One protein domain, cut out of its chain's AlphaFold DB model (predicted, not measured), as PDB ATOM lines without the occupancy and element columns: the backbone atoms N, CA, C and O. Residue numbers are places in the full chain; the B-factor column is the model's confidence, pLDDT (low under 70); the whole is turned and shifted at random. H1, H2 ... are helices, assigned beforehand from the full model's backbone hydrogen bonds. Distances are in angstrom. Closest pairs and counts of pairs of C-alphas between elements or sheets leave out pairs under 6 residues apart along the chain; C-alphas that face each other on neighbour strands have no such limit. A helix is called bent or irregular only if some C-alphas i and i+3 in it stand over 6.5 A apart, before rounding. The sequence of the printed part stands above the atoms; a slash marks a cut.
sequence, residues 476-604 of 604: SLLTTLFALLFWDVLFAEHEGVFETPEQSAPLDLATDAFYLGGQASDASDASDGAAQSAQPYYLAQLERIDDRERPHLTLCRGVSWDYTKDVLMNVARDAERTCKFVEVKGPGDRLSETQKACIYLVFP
ATOM      1  N   SER A 476     -32.583 -27.927 -40.513       94.25
ATOM      2  CA  SER A 476     -31.836 -26.686 -40.245       94.25
ATOM      3  C   SER A 476     -32.697 -25.417 -40.222       94.25
ATOM      4  O   SER A 476     -32.398 -24.484 -39.476       94.25
ATOM      5  N   LEU A 477     -33.794 -25.375 -40.986       93.06
ATOM      6  CA  LEU A 477     -34.761 -24.271 -40.933       93.06
ATOM      7  C   LEU A 477     -35.446 -24.211 -39.561       93.06
ATOM      8  O   LEU A 477     -35.545 -23.144 -38.959       93.06
ATOM      9  N   LEU A 478     -35.866 -25.367 -39.039       91.44
ATOM     10  CA  LEU A 478     -36.512 -25.468 -37.730       91.44
ATOM     11  C   LEU A 478     -35.538 -25.146 -36.599       91.44
ATOM     12  O   LEU A 478     -35.909 -24.431 -35.675       91.44
ATOM     13  N   THR A 479     -34.287 -25.613 -36.678       94.75
ATOM     14  CA  THR A 479     -33.271 -25.243 -35.681       94.75
ATOM     15  C   THR A 479     -32.929 -23.757 -35.742       94.75
ATOM     16  O   THR A 479     -32.646 -23.172 -34.701       94.75
ATOM     17  N   THR A 480     -32.996 -23.137 -36.927       96.56
ATOM     18  CA  THR A 480     -32.757 -21.695 -37.093       96.56
ATOM     19  C   THR A 480     -33.871 -20.899 -36.434       96.56
ATOM     20  O   THR A 480     -33.597 -20.027 -35.614       96.56
ATOM     21  N   LEU A 481     -35.129 -21.242 -36.726       94.44
ATOM     22  CA  LEU A 481     -36.283 -20.632 -36.068       94.44
ATOM     23  C   LEU A 481     -36.223 -20.831 -34.552       94.44
ATOM     24  O   LEU A 481     -36.375 -19.863 -33.820       94.44
ATOM     25  N   PHE A 482     -35.935 -22.047 -34.083       93.81
ATOM     26  CA  PHE A 482     -35.756 -22.335 -32.660       93.81
ATOM     27  C   PHE A 482     -34.694 -21.427 -32.029       93.81
ATOM     28  O   PHE A 482     -34.976 -20.753 -31.043       93.81
ATOM     29  N   ALA A 483     -33.494 -21.357 -32.606       95.88
ATOM     30  CA  ALA A 483     -32.406 -20.587 -32.021       95.88
ATOM     31  C   ALA A 483     -32.688 -19.077 -31.986       95.88
ATOM     32  O   ALA A 483     -32.360 -18.417 -31.004       95.88
ATOM     33  N   LEU A 484     -33.334 -18.526 -33.019       95.94
ATOM     34  CA  LEU A 484     -33.696 -17.106 -33.057       95.94
ATOM     35  C   LEU A 484     -34.872 -16.775 -32.125       95.94
ATOM     36  O   LEU A 484     -34.855 -15.739 -31.464       95.94
ATOM     37  N   LEU A 485     -35.875 -17.655 -32.039       93.38
ATOM     38  CA  LEU A 485     -37.039 -17.482 -31.162       93.38
ATOM     39  C   LEU A 485     -36.685 -17.642 -29.685       93.38
ATOM     40  O   LEU A 485     -37.239 -16.945 -28.846       93.38
ATOM     41  N   PHE A 486     -35.760 -18.539 -29.356       92.56
ATOM     42  CA  PHE A 486     -35.342 -18.795 -27.981       92.56
ATOM     43  C   PHE A 486     -33.993 -18.157 -27.654       92.56
ATOM     44  O   PHE A 486     -33.369 -18.543 -26.674       92.56
ATOM     45  N   TRP A 487     -33.535 -17.169 -28.430       94.62
ATOM     46  CA  TRP A 487     -32.197 -16.587 -28.274       94.62
ATOM     47  C   TRP A 487     -31.920 -16.116 -26.845       94.62
ATOM     48  O   TRP A 487     -30.901 -16.468 -26.260       94.62
ATOM     49  N   ASP A 488     -32.837 -15.346 -26.256       91.06
ATOM     50  CA  ASP A 488     -32.627 -14.802 -24.909       91.06
ATOM     51  C   ASP A 488     -32.638 -15.905 -23.833       91.06
ATOM     52  O   ASP A 488     -31.974 -15.759 -22.814       91.06
ATOM     53  N   VAL A 489     -33.333 -17.022 -24.083       89.31
ATOM     54  CA  VAL A 489     -33.330 -18.208 -23.211       89.31
ATOM     55  C   VAL A 489     -32.026 -18.991 -23.368       89.31
ATOM     56  O   VAL A 489     -31.397 -19.361 -22.385       89.31
ATOM     57  N   LEU A 490     -31.580 -19.204 -24.610       92.12
ATOM     58  CA  LEU A 490     -30.348 -19.928 -24.927       92.12
ATOM     59  C   LEU A 490     -29.103 -19.246 -24.358       92.12
ATOM     60  O   LEU A 490     -28.138 -19.929 -24.031       92.12
ATOM     61  N   PHE A 491     -29.117 -17.917 -24.263       92.81
ATOM     62  CA  PHE A 491     -27.996 -17.103 -23.790       92.81
ATOM     63  C   PHE A 491     -28.257 -16.458 -22.422       92.81
ATOM     64  O   PHE A 491     -27.565 -15.511 -22.040       92.81
ATOM     65  N   ALA A 492     -29.232 -16.986 -21.675       88.69
ATOM     66  CA  ALA A 492     -29.505 -16.584 -20.304       88.69
ATOM     67  C   ALA A 492     -28.319 -16.893 -19.374       88.69
ATOM     68  O   ALA A 492     -27.496 -17.783 -19.612       88.69
ATOM     69  N   GLU A 493     -28.204 -16.126 -18.291       86.62
ATOM     70  CA  GLU A 493     -27.050 -16.212 -17.405       86.62
ATOM     71  C   GLU A 493     -27.126 -17.408 -16.443       86.62
ATOM     72  O   GLU A 493     -27.669 -17.297 -15.342       86.62
ATOM     73  N   HIS A 494     -26.456 -18.510 -16.781       82.44
ATOM     74  CA  HIS A 494     -26.323 -19.672 -15.895       82.44
ATOM     75  C   HIS A 494     -24.855 -20.011 -15.598       82.44
ATOM     76  O   HIS A 494     -23.953 -19.769 -16.401       82.44
ATOM     77  N   GLU A 495     -24.592 -20.545 -14.403       83.56
ATOM     78  CA  GLU A 495     -23.245 -20.949 -13.986       83.56
ATOM     79  C   GLU A 495     -22.816 -22.232 -14.713       83.56
ATOM     80  O   GLU A 495     -23.579 -23.191 -14.792       83.56
ATOM     81  N   GLY A 496     -21.587 -22.264 -15.235       83.12
ATOM     82  CA  GLY A 496     -20.994 -23.474 -15.815       83.12
ATOM     83  C   GLY A 496     -21.454 -23.847 -17.230       83.12
ATOM     84  O   GLY A 496     -20.936 -24.811 -17.786       83.12
ATOM     85  N   VAL A 497     -22.382 -23.097 -17.840       88.25
ATOM     86  CA  VAL A 497     -22.824 -23.344 -19.231       88.25
ATOM     87  C   VAL A 497     -22.086 -22.481 -20.257       88.25
ATOM     88  O   VAL A 497     -21.951 -22.880 -21.416       88.25
ATOM     89  N   PHE A 498     -21.545 -21.340 -19.819       91.62
ATOM     90  CA  PHE A 498     -20.667 -20.462 -20.594       91.62
ATOM     91  C   PHE A 498     -19.336 -20.255 -19.857       91.62
ATOM     92  O   PHE A 498     -19.219 -19.453 -18.931       91.62
ATOM     93  N   GLU A 499     -18.319 -20.992 -20.291       89.88
ATOM     94  CA  GLU A 499     -16.950 -21.014 -19.771       89.88
ATOM     95  C   GLU A 499     -16.014 -20.063 -20.538       89.88
ATOM     96  O   GLU A 499     -15.013 -19.591 -19.976       89.88
ATOM     97  N   THR A 500     -16.308 -19.772 -21.813       91.00
ATOM     98  CA  THR A 500     -15.530 -18.846 -22.655       91.00
ATOM     99  C   THR A 500     -16.422 -17.928 -23.514       91.00
ATOM    100  O   THR A 500     -17.573 -18.271 -23.788       91.00
ATOM    101  N   PRO A 501     -15.914 -16.758 -23.965       91.50
ATOM    102  CA  PRO A 501     -16.632 -15.867 -24.890       91.50
ATOM    103  C   PRO A 501     -16.865 -16.433 -26.301       91.50
ATOM    104  O   PRO A 501     -17.529 -15.799 -27.110       91.50
ATOM    105  N   GLU A 502     -16.279 -17.586 -26.633       92.31
ATOM    106  CA  GLU A 502     -16.277 -18.151 -27.987       92.31
ATOM    107  C   GLU A 502     -17.129 -19.422 -28.115       92.31
ATOM    108  O   GLU A 502     -16.760 -20.375 -28.810       92.31
ATOM    109  N   GLN A 503     -18.279 -19.442 -27.446       92.81
ATOM    110  CA  GLN A 503     -19.258 -20.519 -27.513       92.81
ATOM    111  C   GLN A 503     -20.458 -20.113 -28.362       92.81
ATOM    112  O   GLN A 503     -21.052 -19.054 -28.198       92.81
ATOM    113  N   SER A 504     -20.843 -20.992 -29.284       94.56
ATOM    114  CA  SER A 504     -21.997 -20.783 -30.169       94.56
ATOM    115  C   SER A 504     -23.327 -21.224 -29.545       94.56
ATOM    116  O   SER A 504     -24.386 -21.018 -30.134       94.56
ATOM    117  N   ALA A 505     -23.270 -21.865 -28.379       94.44
ATOM    118  CA  ALA A 505     -24.395 -22.355 -27.594       94.44
ATOM    119  C   ALA A 505     -23.932 -22.672 -26.162       94.44
ATOM    120  O   ALA A 505     -22.725 -22.873 -25.948       94.44
ATOM    121  N   PRO A 506     -24.862 -22.761 -25.198       92.56
ATOM    122  CA  PRO A 506     -24.532 -23.234 -23.861       92.56
ATOM    123  C   PRO A 506     -24.067 -24.701 -23.909       92.56
ATOM    124  O   PRO A 506     -24.520 -25.486 -24.751       92.56
ATOM    125  N   LEU A 507     -23.121 -25.073 -23.035       88.81
ATOM    126  CA  LEU A 507     -22.496 -26.409 -23.036       88.81
ATOM    127  C   LEU A 507     -23.502 -27.546 -22.798       88.81
ATOM    128  O   LEU A 507     -23.284 -28.669 -23.251       88.81
ATOM    129  N   ASP A 508     -24.607 -27.259 -22.118       86.81
ATOM    130  CA  ASP A 508     -25.651 -28.218 -21.779       86.81
ATOM    131  C   ASP A 508     -26.753 -28.340 -22.843       86.81
ATOM    132  O   ASP A 508     -27.561 -29.258 -22.719       86.81
ATOM    133  N   LEU A 509     -26.759 -27.533 -23.921       89.50
ATOM    134  CA  LEU A 509     -27.832 -27.502 -24.940       89.50
ATOM    135  C   LEU A 509     -28.206 -28.885 -25.500       89.50
ATOM    136  O   LEU A 509     -29.356 -29.146 -25.835       89.50
ATOM    137  N   ALA A 510     -27.220 -29.773 -25.645       85.00
ATOM    138  CA  ALA A 510     -27.408 -31.124 -26.178       85.00
ATOM    139  C   ALA A 510     -27.590 -32.189 -25.078       85.00
ATOM    140  O   ALA A 510     -27.319 -33.370 -25.306       85.00
ATOM    141  N   THR A 511     -27.994 -31.774 -23.879       79.69
ATOM    142  CA  THR A 511     -28.164 -32.633 -22.709       79.69
ATOM    143  C   THR A 511     -29.529 -32.405 -22.072       79.69
ATOM    144  O   THR A 511     -30.100 -31.320 -22.164       79.69
ATOM    145  N   ASP A 512     -30.024 -33.408 -21.351       72.81
ATOM    146  CA  ASP A 512     -31.300 -33.297 -20.636       72.81
ATOM    147  C   ASP A 512     -31.249 -32.245 -19.509       72.81
ATOM    148  O   ASP A 512     -32.286 -31.746 -19.071       72.81
ATOM    149  N   ALA A 513     -30.043 -31.853 -19.072       76.00
ATOM    150  CA  ALA A 513     -29.845 -30.816 -18.065       76.00
ATOM    151  C   ALA A 513     -30.303 -29.428 -18.539       76.00
ATOM    152  O   ALA A 513     -30.764 -28.656 -17.705       76.00
ATOM    153  N   PHE A 514     -30.264 -29.139 -19.846       81.69
ATOM    154  CA  PHE A 514     -30.707 -27.847 -20.387       81.69
ATOM    155  C   PHE A 514     -32.169 -27.550 -20.031       81.69
ATOM    156  O   PHE A 514     -32.506 -26.470 -19.549       81.69
ATOM    157  N   TYR A 515     -33.046 -28.545 -20.204       70.12
ATOM    158  CA  TYR A 515     -34.469 -28.389 -19.905       70.12
ATOM    159  C   TYR A 515     -34.759 -28.493 -18.400       70.12
ATOM    160  O   TYR A 515     -35.608 -27.773 -17.876       70.12
ATOM    161  N   LEU A 516     -34.044 -29.370 -17.686       66.25
ATOM    162  CA  LEU A 516     -34.239 -29.597 -16.248       66.25
ATOM    163  C   LEU A 516     -33.672 -28.472 -15.368       66.25
ATOM    164  O   LEU A 516     -34.166 -28.257 -14.264       66.25
ATOM    165  N   GLY A 517     -32.646 -27.758 -15.836       59.34
ATOM    166  CA  GLY A 517     -31.912 -26.734 -15.088       59.34
ATOM    167  C   GLY A 517     -32.641 -25.400 -14.912       59.34
ATOM    168  O   GLY A 517     -32.044 -24.454 -14.407       59.34
ATOM    169  N   GLY A 518     -33.906 -25.299 -15.328       52.44
ATOM    170  CA  GLY A 518     -34.706 -24.080 -15.192       52.44
ATOM    171  C   GLY A 518     -34.464 -23.023 -16.274       52.44
ATOM    172  O   GLY A 518     -35.166 -22.021 -16.283       52.44
ATOM    173  N   GLN A 519     -33.566 -23.249 -17.245       53.38
ATOM    174  CA  GLN A 519     -33.414 -22.327 -18.386       53.38
ATOM    175  C   GLN A 519     -34.730 -22.225 -19.183       53.38
ATOM    176  O   GLN A 519     -35.107 -21.164 -19.663       53.38
ATOM    177  N   ALA A 520     -35.493 -23.323 -19.252       49.56
ATOM    178  CA  ALA A 520     -36.799 -23.368 -19.905       49.56
ATOM    179  C   ALA A 520     -37.974 -22.854 -19.041       49.56
ATOM    180  O   ALA A 520     -39.023 -22.548 -19.606       49.56
ATOM    181  N   SER A 521     -37.849 -22.748 -17.707       46.47
ATOM    182  CA  SER A 521     -38.959 -22.263 -16.861       46.47
ATOM    183  C   SER A 521     -39.194 -20.759 -16.993       46.47
ATOM    184  O   SER A 521     -40.328 -20.313 -16.856       46.47
ATOM    185  N   ASP A 522     -38.169 -19.989 -17.370       48.34
ATOM    186  CA  ASP A 522     -38.321 -18.554 -17.651       48.34
ATOM    187  C   ASP A 522     -39.083 -18.306 -18.971       48.34
ATOM    188  O   ASP A 522     -39.639 -17.229 -19.195       48.34
ATOM    189  N   ALA A 523     -39.174 -19.319 -19.846       49.72
ATOM    190  CA  ALA A 523     -39.922 -19.232 -21.098       49.72
ATOM    191  C   ALA A 523     -41.449 -19.293 -20.902       49.72
ATOM    192  O   ALA A 523     -42.178 -18.744 -21.731       49.72
ATOM    193  N   SER A 524     -41.958 -19.921 -19.829       46.59
ATOM    194  CA  SER A 524     -43.406 -19.931 -19.558       46.59
ATOM    195  C   SER A 524     -43.925 -18.577 -19.066       46.59
ATOM    196  O   SER A 524     -45.050 -18.206 -19.405       46.59
ATOM    197  N   ASP A 525     -43.087 -17.797 -18.378       44.31
ATOM    198  CA  ASP A 525     -43.463 -16.490 -17.820       44.31
ATOM    199  C   ASP A 525     -43.452 -15.355 -18.868       44.31
ATOM    200  O   ASP A 525     -44.084 -14.317 -18.678       44.31
ATOM    201  N   ALA A 526     -42.815 -15.559 -20.028       47.22
ATOM    202  CA  ALA A 526     -42.800 -14.589 -21.131       47.22
ATOM    203  C   ALA A 526     -44.118 -14.528 -21.938       47.22
ATOM    204  O   ALA A 526     -44.265 -13.677 -22.818       47.22
ATOM    205  N   SER A 527     -45.082 -15.412 -21.657       48.25
ATOM    206  CA  SER A 527     -46.348 -15.502 -22.400       48.25
ATOM    207  C   SER A 527     -47.487 -14.612 -21.866       48.25
ATOM    208  O   SER A 527     -48.462 -14.402 -22.585       48.25
ATOM    209  N   ASP A 528     -47.339 -13.991 -20.687       43.81
ATOM    210  CA  ASP A 528     -48.429 -13.257 -20.008       43.81
ATOM    211  C   ASP A 528     -48.335 -11.715 -20.082       43.81
ATOM    212  O   ASP A 528     -49.072 -10.988 -19.412       43.81
ATOM    213  N   GLY A 529     -47.467 -11.171 -20.942       46.44
ATOM    214  CA  GLY A 529     -47.140  -9.740 -20.963       46.44
ATOM    215  C   GLY A 529     -47.268  -9.021 -22.308       46.44
ATOM    216  O   GLY A 529     -46.360  -8.278 -22.659       46.44
ATOM    217  N   ALA A 530     -48.344  -9.195 -23.089       46.38
ATOM    218  CA  ALA A 530     -48.527  -8.400 -24.319       46.38
ATOM    219  C   ALA A 530     -49.998  -8.163 -24.710       46.38
ATOM    220  O   ALA A 530     -50.428  -8.496 -25.810       46.38
ATOM    221  N   ALA A 531     -50.778  -7.513 -23.844       44.69
ATOM    222  CA  ALA A 531     -52.154  -7.110 -24.162       44.69
ATOM    223  C   ALA A 531     -52.272  -5.796 -24.982       44.69
ATOM    224  O   ALA A 531     -53.359  -5.225 -25.042       44.69
ATOM    225  N   GLN A 532     -51.195  -5.284 -25.601       50.16
ATOM    226  CA  GLN A 532     -51.195  -3.968 -26.285       50.16
ATOM    227  C   GLN A 532     -50.379  -3.873 -27.596       50.16
ATOM    228  O   GLN A 532     -50.287  -2.789 -28.166       50.16
ATOM    229  N   SER A 533     -49.822  -4.974 -28.118       55.31
ATOM    230  CA  SER A 533     -49.106  -5.005 -29.412       55.31
ATOM    231  C   SER A 533     -49.991  -5.567 -30.532       55.31
ATOM    232  O   SER A 533     -50.715  -6.533 -30.314       55.31
ATOM    233  N   ALA A 534     -49.903  -5.008 -31.746       64.31
ATOM    234  CA  ALA A 534     -50.575  -5.546 -32.937       64.31
ATOM    235  C   ALA A 534     -49.914  -6.832 -33.490       64.31
ATOM    236  O   ALA A 534     -50.534  -7.544 -34.276       64.31
ATOM    237  N   GLN A 535     -48.672  -7.137 -33.087       71.69
ATOM    238  CA  GLN A 535     -47.894  -8.304 -33.524       71.69
ATOM    239  C   GLN A 535     -47.578  -9.226 -32.327       71.69
ATOM    240  O   GLN A 535     -47.156  -8.721 -31.280       71.69
ATOM    241  N   PRO A 536     -47.749 -10.558 -32.461       82.25
ATOM    242  CA  PRO A 536     -47.355 -11.529 -31.441       82.25
ATOM    243  C   PRO A 536     -45.889 -11.400 -31.011       82.25
ATOM    244  O   PRO A 536     -45.011 -11.175 -31.848       82.25
ATOM    245  N   TYR A 537     -45.619 -11.611 -29.719       82.06
ATOM    246  CA  TYR A 537     -44.284 -11.481 -29.121       82.06
ATOM    247  C   TYR A 537     -43.209 -12.285 -29.869       82.06
ATOM    248  O   TYR A 537     -42.166 -11.740 -30.214       82.06
ATOM    249  N   TYR A 538     -43.494 -13.547 -30.203       84.56
ATOM    250  CA  TYR A 538     -42.540 -14.433 -30.877       84.56
ATOM    251  C   TYR A 538     -42.110 -13.910 -32.262       84.56
ATOM    252  O   TYR A 538     -40.948 -14.039 -32.638       84.56
ATOM    253  N   LEU A 539     -43.005 -13.247 -33.009       90.06
ATOM    254  CA  LEU A 539     -42.649 -12.625 -34.290       90.06
ATOM    255  C   LEU A 539     -41.783 -11.384 -34.094       90.06
ATOM    256  O   LEU A 539     -40.853 -11.168 -34.867       90.06
ATOM    257  N   ALA A 540     -42.092 -10.564 -33.087       89.81
ATOM    258  CA  ALA A 540     -41.282  -9.395 -32.754       89.81
ATOM    259  C   ALA A 540     -39.883  -9.808 -32.262       89.81
ATOM    260  O   ALA A 540     -38.898  -9.150 -32.587       89.81
ATOM    261  N   GLN A 541     -39.782 -10.915 -31.520       90.50
ATOM    262  CA  GLN A 541     -38.514 -11.480 -31.072       90.50
ATOM    263  C   GLN A 541     -37.683 -12.006 -32.246       90.50
ATOM    264  O   GLN A 541     -36.525 -11.611 -32.366       90.50
ATOM    265  N   LEU A 542     -38.273 -12.817 -33.135       94.44
ATOM    266  CA  LEU A 542     -37.598 -13.314 -34.340       94.44
ATOM    267  C   LEU A 542     -37.026 -12.160 -35.171       94.44
ATOM    268  O   LEU A 542     -35.850 -12.174 -35.520       94.44
ATOM    269  N   GLU A 543     -37.840 -11.136 -35.432       95.06
ATOM    270  CA  GLU A 543     -37.436  -9.947 -36.181       95.06
ATOM    271  C   GLU A 543     -36.310  -9.171 -35.487       95.06
ATOM    272  O   GLU A 543     -35.293  -8.877 -36.113       95.06
ATOM    273  N   ARG A 544     -36.451  -8.904 -34.182       95.38
ATOM    274  CA  ARG A 544     -35.451  -8.189 -33.378       95.38
ATOM    275  C   ARG A 544     -34.100  -8.900 -33.364       95.38
ATOM    276  O   ARG A 544     -33.069  -8.238 -33.467       95.38
ATOM    277  N   ILE A 545     -34.096 -10.218 -33.162       97.12
ATOM    278  CA  ILE A 545     -32.860 -11.005 -33.090       97.12
ATOM    279  C   ILE A 545     -32.227 -11.124 -34.478       97.12
ATOM    280  O   ILE A 545     -31.025 -10.900 -34.603       97.12
ATOM    281  N   ASP A 546     -33.016 -11.403 -35.519       97.44
ATOM    282  CA  ASP A 546     -32.514 -11.495 -36.895       97.44
ATOM    283  C   ASP A 546     -31.859 -10.178 -37.343       97.44
ATOM    284  O   ASP A 546     -30.705 -10.191 -37.768       97.44
ATOM    285  N   ASP A 547     -32.518  -9.029 -37.141       97.25
ATOM    286  CA  ASP A 547     -31.974  -7.714 -37.519       97.25
ATOM    287  C   ASP A 547     -30.688  -7.357 -36.764       97.25
ATOM    288  O   ASP A 547     -29.800  -6.698 -37.313       97.25
ATOM    289  N   ARG A 548     -30.576  -7.789 -35.502       96.69
ATOM    290  CA  ARG A 548     -29.398  -7.540 -34.666       96.69
ATOM    291  C   ARG A 548     -28.208  -8.403 -35.084       96.69
ATOM    292  O   ARG A 548     -27.088  -7.902 -35.139       96.69
ATOM    293  N   GLU A 549     -28.431  -9.688 -35.346       97.31
ATOM    294  CA  GLU A 549     -27.359 -10.686 -35.473       97.31
ATOM    295  C   GLU A 549     -26.965 -10.993 -36.925       97.31
ATOM    296  O   GLU A 549     -25.790 -11.252 -37.210       97.31
ATOM    297  N   ARG A 550     -27.909 -10.908 -37.873       96.38
ATOM    298  CA  ARG A 550     -27.670 -11.208 -39.294       96.38
ATOM    299  C   ARG A 550     -26.553 -10.370 -39.925       96.38
ATOM    300  O   ARG A 550     -25.738 -10.963 -40.632       96.38
ATOM    301  N   PRO A 551     -26.435  -9.042 -39.692       96.25
ATOM    302  CA  PRO A 551     -25.364  -8.237 -40.291       96.25
ATOM    303  C   PRO A 551     -23.956  -8.710 -39.915       96.25
ATOM    304  O   PRO A 551     -22.983  -8.379 -40.592       96.25
ATOM    305  N   HIS A 552     -23.844  -9.465 -38.824       94.31
ATOM    306  CA  HIS A 552     -22.587  -9.972 -38.301       94.31
ATOM    307  C   HIS A 552     -22.370 -11.460 -38.564       94.31
ATOM    308  O   HIS A 552     -21.296 -11.964 -38.237       94.31
ATOM    309  N   LEU A 553     -23.364 -12.148 -39.141       95.81
ATOM    310  CA  LEU A 553     -23.365 -13.599 -39.323       95.81
ATOM    311  C   LEU A 553     -22.982 -14.323 -38.023       95.81
ATOM    312  O   LEU A 553     -22.141 -15.226 -38.025       95.81
ATOM    313  N   THR A 554     -23.566 -13.886 -36.902       96.69
ATOM    314  CA  THR A 554     -23.211 -14.370 -35.563       96.69
ATOM    315  C   THR A 554     -23.290 -15.894 -35.492       96.69
ATOM    316  O   THR A 554     -24.301 -16.503 -35.844       96.69
ATOM    317  N   LEU A 555     -22.208 -16.528 -35.045       96.31
ATOM    318  CA  LEU A 555     -22.078 -17.977 -35.010       96.31
ATOM    319  C   LEU A 555     -22.862 -18.551 -33.827       96.31
ATOM    320  O   LEU A 555     -22.353 -18.628 -32.711       96.31
ATOM    321  N   CYS A 556     -24.082 -19.006 -34.093       96.31
ATOM    322  CA  CYS A 556     -24.938 -19.676 -33.123       96.31
ATOM    323  C   CYS A 556     -25.252 -21.106 -33.583       96.31
ATOM    324  O   CYS A 556     -25.588 -21.341 -34.745       96.31
ATOM    325  N   ARG A 557     -25.140 -22.084 -32.677       95.12
ATOM    326  CA  ARG A 557     -25.473 -23.477 -32.983       95.12
ATOM    327  C   ARG A 557     -26.967 -23.578 -33.278       95.12
ATOM    328  O   ARG A 557     -27.795 -23.265 -32.434       95.12
ATOM    329  N   GLY A 558     -27.289 -24.079 -34.466       94.19
ATOM    330  CA  GLY A 558     -28.666 -24.227 -34.935       94.19
ATOM    331  C   GLY A 558     -29.113 -23.128 -35.897       94.19
ATOM    332  O   GLY A 558     -30.089 -23.358 -36.602       94.19
ATOM    333  N   VAL A 559     -28.385 -22.010 -36.005       96.94
ATOM    334  CA  VAL A 559     -28.690 -20.926 -36.953       96.94
ATOM    335  C   VAL A 559     -27.963 -21.135 -38.277       96.94
ATOM    336  O   VAL A 559     -26.741 -21.267 -38.313       96.94
ATOM    337  N   SER A 560     -28.718 -21.096 -39.374       96.38
ATOM    338  CA  SER A 560     -28.187 -20.895 -40.720       96.38
ATOM    339  C   SER A 560     -28.609 -19.526 -41.250       96.38
ATOM    340  O   SER A 560     -29.799 -19.236 -41.384       96.38
ATOM    341  N   TRP A 561     -27.622 -18.693 -41.583       95.75
ATOM    342  CA  TRP A 561     -27.850 -17.365 -42.161       95.75
ATOM    343  C   TRP A 561     -28.162 -17.395 -43.663       95.75
ATOM    344  O   TRP A 561     -28.495 -16.351 -44.227       95.75
ATOM    345  N   ASP A 562     -28.112 -18.575 -44.292       94.81
ATOM    346  CA  ASP A 562     -28.442 -18.770 -45.709       94.81
ATOM    347  C   ASP A 562     -29.941 -18.563 -45.983       94.81
ATOM    348  O   ASP A 562     -30.338 -18.208 -47.094       94.81
ATOM    349  N   TYR A 563     -30.790 -18.736 -44.963       94.50
ATOM    350  CA  TYR A 563     -32.212 -18.418 -45.057       94.50
ATOM    351  C   TYR A 563     -32.426 -16.909 -45.028       94.50
ATOM    352  O   TYR A 563     -31.942 -16.207 -44.132       94.50
ATOM    353  N   THR A 564     -33.206 -16.401 -45.981       93.94
ATOM    354  CA  THR A 564     -33.621 -14.999 -45.969       93.94
ATOM    355  C   THR A 564     -34.569 -14.736 -44.801       93.94
ATOM    356  O   THR A 564     -35.332 -15.615 -44.387       93.94
ATOM    357  N   LYS A 565     -34.555 -13.499 -44.291       94.31
ATOM    358  CA  LYS A 565     -35.488 -13.061 -43.245       94.31
ATOM    359  C   LYS A 565     -36.940 -13.308 -43.663       94.31
ATOM    360  O   LYS A 565     -37.728 -13.787 -42.858       94.31
ATOM    361  N   ASP A 566     -37.273 -13.073 -44.932       91.88
ATOM    362  CA  ASP A 566     -38.622 -13.294 -45.464       91.88
ATOM    363  C   ASP A 566     -39.066 -14.757 -45.355       91.88
ATOM    364  O   ASP A 566     -40.194 -15.016 -44.944       91.88
ATOM    365  N   VAL A 567     -38.188 -15.724 -45.655       92.00
ATOM    366  CA  VAL A 567     -38.505 -17.155 -45.498       92.00
ATOM    367  C   VAL A 567     -38.805 -17.477 -44.035       92.00
ATOM    368  O   VAL A 567     -39.829 -18.095 -43.744       92.00
ATOM    369  N   LEU A 568     -37.961 -17.016 -43.108       93.31
ATOM    370  CA  LEU A 568     -38.147 -17.250 -41.671       93.31
ATOM    371  C   LEU A 568     -39.449 -16.616 -41.160       93.31
ATOM    372  O   LEU A 568     -40.235 -17.269 -40.472       93.31
ATOM    373  N   MET A 569     -39.708 -15.363 -41.538       91.25
ATOM    374  CA  MET A 569     -40.897 -14.623 -41.118       91.25
ATOM    375  C   MET A 569     -42.179 -15.199 -41.718       91.25
ATOM    376  O   MET A 569     -43.186 -15.247 -41.018       91.25
ATOM    377  N   ASN A 570     -42.164 -15.656 -42.972       89.50
ATOM    378  CA  ASN A 570     -43.334 -16.271 -43.604       89.50
ATOM    379  C   ASN A 570     -43.715 -17.582 -42.915       89.50
ATOM    380  O   ASN A 570     -44.885 -17.775 -42.601       89.50
ATOM    381  N   VAL A 571     -42.732 -18.434 -42.605       89.56
ATOM    382  CA  VAL A 571     -42.976 -19.685 -41.868       89.56
ATOM    383  C   VAL A 571     -43.485 -19.398 -40.453       89.56
ATOM    384  O   VAL A 571     -44.428 -20.037 -39.998       89.56
ATOM    385  N   ALA A 572     -42.918 -18.408 -39.756       87.38
ATOM    386  CA  ALA A 572     -43.352 -18.057 -38.404       87.38
ATOM    387  C   ALA A 572     -44.736 -17.375 -38.358       87.38
ATOM    388  O   ALA A 572     -45.458 -17.500 -37.368       87.38
ATOM    389  N   ARG A 573     -45.117 -16.627 -39.405       86.00
ATOM    390  CA  ARG A 573     -46.402 -15.907 -39.501       86.00
ATOM    391  C   ARG A 573     -47.580 -16.788 -39.886       86.00
ATOM    392  O   ARG A 573     -48.704 -16.296 -39.817       86.00
ATOM    393  N   ASP A 574     -47.346 -18.030 -40.296       79.94
ATOM    394  CA  ASP A 574     -48.361 -18.914 -40.864       79.94
ATOM    395  C   ASP A 574     -49.392 -19.416 -39.831       79.94
ATOM    396  O   ASP A 574     -49.496 -20.596 -39.503       79.94
ATOM    397  N   ALA A 575     -50.197 -18.491 -39.310       64.06
ATOM    398  CA  ALA A 575     -51.298 -18.778 -38.398       64.06
ATOM    399  C   ALA A 575     -52.407 -19.602 -39.077       64.06
ATOM    400  O   ALA A 575     -53.156 -20.309 -38.404       64.06
ATOM    401  N   GLU A 576     -52.495 -19.530 -40.408       61.91
ATOM    402  CA  GLU A 576     -53.487 -20.232 -41.226       61.91
ATOM    403  C   GLU A 576     -53.066 -21.667 -41.600       61.91
ATOM    404  O   GLU A 576     -53.858 -22.385 -42.214       61.91
ATOM    405  N   ARG A 577     -51.865 -22.121 -41.197       70.94
ATOM    406  CA  ARG A 577     -51.307 -23.456 -41.505       70.94
ATOM    407  C   ARG A 577     -51.240 -23.751 -43.011       70.94
ATOM    408  O   ARG A 577     -51.542 -24.856 -43.466       70.94
ATOM    409  N   THR A 578     -50.876 -22.744 -43.794       79.81
ATOM    410  CA  THR A 578     -50.677 -22.826 -45.245       79.81
ATOM    411  C   THR A 578     -49.307 -23.400 -45.626       79.81
ATOM    412  O   THR A 578     -49.154 -23.952 -46.720       79.81
ATOM    413  N   CYS A 579     -48.318 -23.333 -44.733       86.69
ATOM    414  CA  CYS A 579     -47.009 -23.944 -44.892       86.69
ATOM    415  C   CYS A 579     -47.098 -25.471 -44.797       86.69
ATOM    416  O   CYS A 579     -47.796 -26.041 -43.959       86.69
ATOM    417  N   LYS A 580     -46.329 -26.150 -45.652       88.06
ATOM    418  CA  LYS A 580     -46.235 -27.611 -45.680       88.06
ATOM    419  C   LYS A 580     -44.816 -28.050 -45.366       88.06
ATOM    420  O   LYS A 580     -43.881 -27.660 -46.059       88.06
ATOM    421  N   PHE A 581     -44.680 -28.920 -44.374       88.94
ATOM    422  CA  PHE A 581     -43.451 -29.665 -44.125       88.94
ATOM    423  C   PHE A 581     -43.558 -31.010 -44.835       88.94
ATOM    424  O   PHE A 581     -44.460 -31.799 -44.555       88.94
ATOM    425  N   VAL A 582     -42.674 -31.246 -45.803       91.56
ATOM    426  CA  VAL A 582     -42.749 -32.409 -46.692       91.56
ATOM    427  C   VAL A 582     -41.465 -33.215 -46.573       91.56
ATOM    428  O   VAL A 582     -40.397 -32.753 -46.959       91.56
ATOM    429  N   GLU A 583     -41.580 -34.439 -46.066       93.44
ATOM    430  CA  GLU A 583     -40.498 -35.423 -46.093       93.44
ATOM    431  C   GLU A 583     -40.510 -36.146 -47.446       93.44
ATOM    432  O   GLU A 583     -41.490 -36.804 -47.805       93.44
ATOM    433  N   VAL A 584     -39.423 -36.024 -48.206       93.88
ATOM    434  CA  VAL A 584     -39.316 -36.579 -49.561       93.88
ATOM    435  C   VAL A 584     -38.613 -37.932 -49.515       93.88
ATOM    436  O   VAL A 584     -37.544 -38.072 -48.926       93.88
ATOM    437  N   LYS A 585     -39.200 -38.946 -50.161       92.88
ATOM    438  CA  LYS A 585     -38.629 -40.296 -50.242       92.88
ATOM    439  C   LYS A 585     -38.463 -40.747 -51.683       92.88
ATOM    440  O   LYS A 585     -39.427 -40.841 -52.437       92.88
ATOM    441  N   GLY A 586     -37.220 -41.052 -52.047       89.69
ATOM    442  CA  GLY A 586     -36.895 -41.655 -53.334       89.69
ATOM    443  C   GLY A 586     -37.283 -43.141 -53.409       89.69
ATOM    444  O   GLY A 586     -37.557 -43.778 -52.388       89.69
ATOM    445  N   PRO A 587     -37.265 -43.742 -54.611       85.81
ATOM    446  CA  PRO A 587     -37.560 -45.160 -54.788       85.81
ATOM    447  C   PRO A 587     -36.652 -46.055 -53.934       85.81
ATOM    448  O   PRO A 587     -35.430 -46.019 -54.066       85.81
ATOM    449  N   GLY A 588     -37.262 -46.890 -53.090       83.81
ATOM    450  CA  GLY A 588     -36.558 -47.813 -52.194       83.81
ATOM    451  C   GLY A 588     -36.235 -47.247 -50.809       83.81
ATOM    452  O   GLY A 588     -35.870 -48.030 -49.933       83.81
ATOM    453  N   ASP A 589     -36.423 -45.943 -50.585       87.94
ATOM    454  CA  ASP A 589     -36.308 -45.327 -49.262       87.94
ATOM    455  C   ASP A 589     -37.645 -45.388 -48.500       87.94
ATOM    456  O   ASP A 589     -38.728 -45.435 -49.092       87.94
ATOM    457  N   ARG A 590     -37.585 -45.436 -47.167       87.75
ATOM    458  CA  ARG A 590     -38.753 -45.512 -46.280       87.75
ATOM    459  C   ARG A 590     -38.585 -44.553 -45.111       87.75
ATOM    460  O   ARG A 590     -37.475 -44.275 -44.676       87.75
ATOM    461  N   LEU A 591     -39.707 -44.094 -44.561       87.62
ATOM    462  CA  LEU A 591     -39.697 -43.309 -43.327       87.62
ATOM    463  C   LEU A 591     -39.083 -44.115 -42.179       87.62
ATOM    464  O   LEU A 591     -39.533 -45.230 -41.890       87.62
ATOM    465  N   SER A 592     -38.096 -43.522 -41.510       85.38
ATOM    466  CA  SER A 592     -37.587 -44.028 -40.232       85.38
ATOM    467  C   SER A 592     -38.603 -43.802 -39.106       85.38
ATOM    468  O   SER A 592     -39.496 -42.962 -39.221       85.38
ATOM    469  N   GLU A 593     -38.467 -44.527 -37.993       79.06
ATOM    470  CA  GLU A 593     -39.345 -44.333 -36.827       79.06
ATOM    471  C   GLU A 593     -39.195 -42.927 -36.227       79.06
ATOM    472  O   GLU A 593     -40.186 -42.310 -35.853       79.06
ATOM    473  N   THR A 594     -37.985 -42.359 -36.236       81.25
ATOM    474  CA  THR A 594     -37.756 -40.967 -35.819       81.25
ATOM    475  C   THR A 594     -38.511 -39.977 -36.701       81.25
ATOM    476  O   THR A 594     -39.179 -39.091 -36.180       81.25
ATOM    477  N   GLN A 595     -38.477 -40.152 -38.026       86.81
ATOM    478  CA  GLN A 595     -39.217 -39.289 -38.952       86.81
ATOM    479  C   GLN A 595     -40.728 -39.388 -38.737       86.81
ATOM    480  O   GLN A 595     -41.408 -38.368 -38.682       86.81
ATOM    481  N   LYS A 596     -41.253 -40.606 -38.556       82.81
ATOM    482  CA  LYS A 596     -42.671 -40.816 -38.236       82.81
ATOM    483  C   LYS A 596     -43.051 -40.106 -36.940       82.81
ATOM    484  O   LYS A 596     -44.016 -39.352 -36.929       82.81
ATOM    485  N   ALA A 597     -42.280 -40.309 -35.870       77.75
ATOM    486  CA  ALA A 597     -42.513 -39.660 -34.584       77.75
ATOM    487  C   ALA A 597     -42.507 -38.126 -34.699       77.75
ATOM    488  O   ALA A 597     -43.410 -37.482 -34.171       77.75
ATOM    489  N   CYS A 598     -41.550 -37.543 -35.431       80.25
ATOM    490  CA  CYS A 598     -41.506 -36.101 -35.678       80.25
ATOM    491  C   CYS A 598     -42.746 -35.596 -36.428       80.25
ATOM    492  O   CYS A 598     -43.313 -34.588 -36.019       80.25
ATOM    493  N   ILE A 599     -43.196 -36.299 -37.476       82.56
ATOM    494  CA  ILE A 599     -44.400 -35.921 -38.233       82.56
ATOM    495  C   ILE A 599     -45.626 -35.891 -37.313       82.56
ATOM    496  O   ILE A 599     -46.333 -34.894 -37.291       82.56
ATOM    497  N   TYR A 600     -45.842 -36.930 -36.501       75.38
ATOM    498  CA  TYR A 600     -47.017 -36.993 -35.623       75.38
ATOM    499  C   TYR A 600     -47.028 -35.953 -34.501       75.38
ATOM    500  O   TYR A 600     -48.097 -35.576 -34.033       75.38
ATOM    501  N   LEU A 601     -45.854 -35.543 -34.020       65.75
ATOM    502  CA  LEU A 601     -45.736 -34.675 -32.850       65.75
ATOM    503  C   LEU A 601     -45.650 -33.200 -33.188       65.75
ATOM    504  O   LEU A 601     -46.244 -32.370 -32.506       65.75
ATOM    505  N   VAL A 602     -44.836 -32.883 -34.188       65.62
ATOM    506  CA  VAL A 602     -44.502 -31.501 -34.529       65.62
ATOM    507  C   VAL A 602     -45.509 -30.954 -35.537       65.62
ATOM    508  O   VAL A 602     -45.817 -29.765 -35.506       65.62
ATOM    509  N   PHE A 603     -46.069 -31.824 -36.384       68.94
ATOM    510  CA  PHE A 603     -46.991 -31.456 -37.460       68.94
ATOM    511  C   PHE A 603     -48.280 -32.305 -37.432       68.94
ATOM    512  O   PHE A 603     -48.556 -33.005 -38.410       68.94
ATOM    513  N   PRO A 604     -49.035 -32.293 -36.312       55.59
ATOM    514  CA  PRO A 604     -50.236 -33.113 -36.142       55.59
ATOM    515  C   PRO A 604     -51.396 -32.733 -37.071       55.59
ATOM    516  O   PRO A 604     -51.543 -31.533 -37.413       55.59
TER     517      PRO A 604
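This is residues 476 to 604 of the 604 residues of a protein of Syncephalis pseudoplumigaleata (UniProt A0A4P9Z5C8). A small core of three helices has H5 and H6 side by side as a hairpin and H1 set across them; short H2, H3 and H4 and their long links lie beyond H1 and H5. H7 is set off by itself after a long link, of which residues 584 to 590 stick out. The printed part has 129 residues and seven named helices in the order H1 to H7, no named strand, and the class is all helix, with under half of the residues in named elements. It is only just compact, close to loose, with a radius of gyration of the C-alphas of 16.7 A and spans of 49 by 37 by 30 A.

Find C-alpha 476 at (-31.836, -26.686, -40.245); from there H1, residues 476 to 485, runs 13.9 A. Next come H2, residues 487 to 490, H3, residues 512 to 516, and H4, residues 522 to 525. Look at C-alpha 537 at (-44.284, -11.481, -29.121), where the longest helix, H5, residues 537 to 552, sets out on its 23.6 A. H5 is irregular, but only just: C-alphas 548 and 551 are 7.0 A apart. H6, residues 565 to 573, measures 11.9 A, and H7, residues 593 to 602, measures 14.0 A and ends at C-alpha 602, (-44.502, -31.501, -34.529).

Start at H1, whose centre is nearest to the mean of the C-alphas, 3.3 A. H1 and H5 touch, about perpendicular at 73 degrees, with the closest C-alphas, those of Leu 485 and Leu 542, 5.3 A apart. H1 and H6 only just touch, with 3 pairs of C-alphas within 8 A, the closest being those of Leu 481 and Leu 568 at 6.8 A; their lines are about perpendicular at 78 degrees. H5 and H6 form a helical hairpin, a shallow tilt of 14 degrees, opposite ways; H5 touches H6 with residues 539 to 546 alone, the closest C-alphas being those of Leu 539 and Ala 572 at 6.9 A. H2 is close to but not clearly touching H4, the closest C-alphas being those of Val 489 and Ala 523 at 7.0 A. H3 and H7 are each apart from H1 and H5. In H1, H3, H6 and H7 every O i to N i+4 pair is within hydrogen-bond range, in H5 10 of 12; H2 and H4 are too short for such a pair.

The C-alphas farthest apart, those of Gln 532 and Gly 588, are 53.0 A apart. The printed part has no cut and ends at Pro 604, the chain's last residue. The links H2 to H3, H4 to H5, H5 to H6 and H6 to H7 are long. Mean pLDDT of the printed part is 82.5; look for values under 70 at residues 516 to 534, 575 to 576 and 601 to 604.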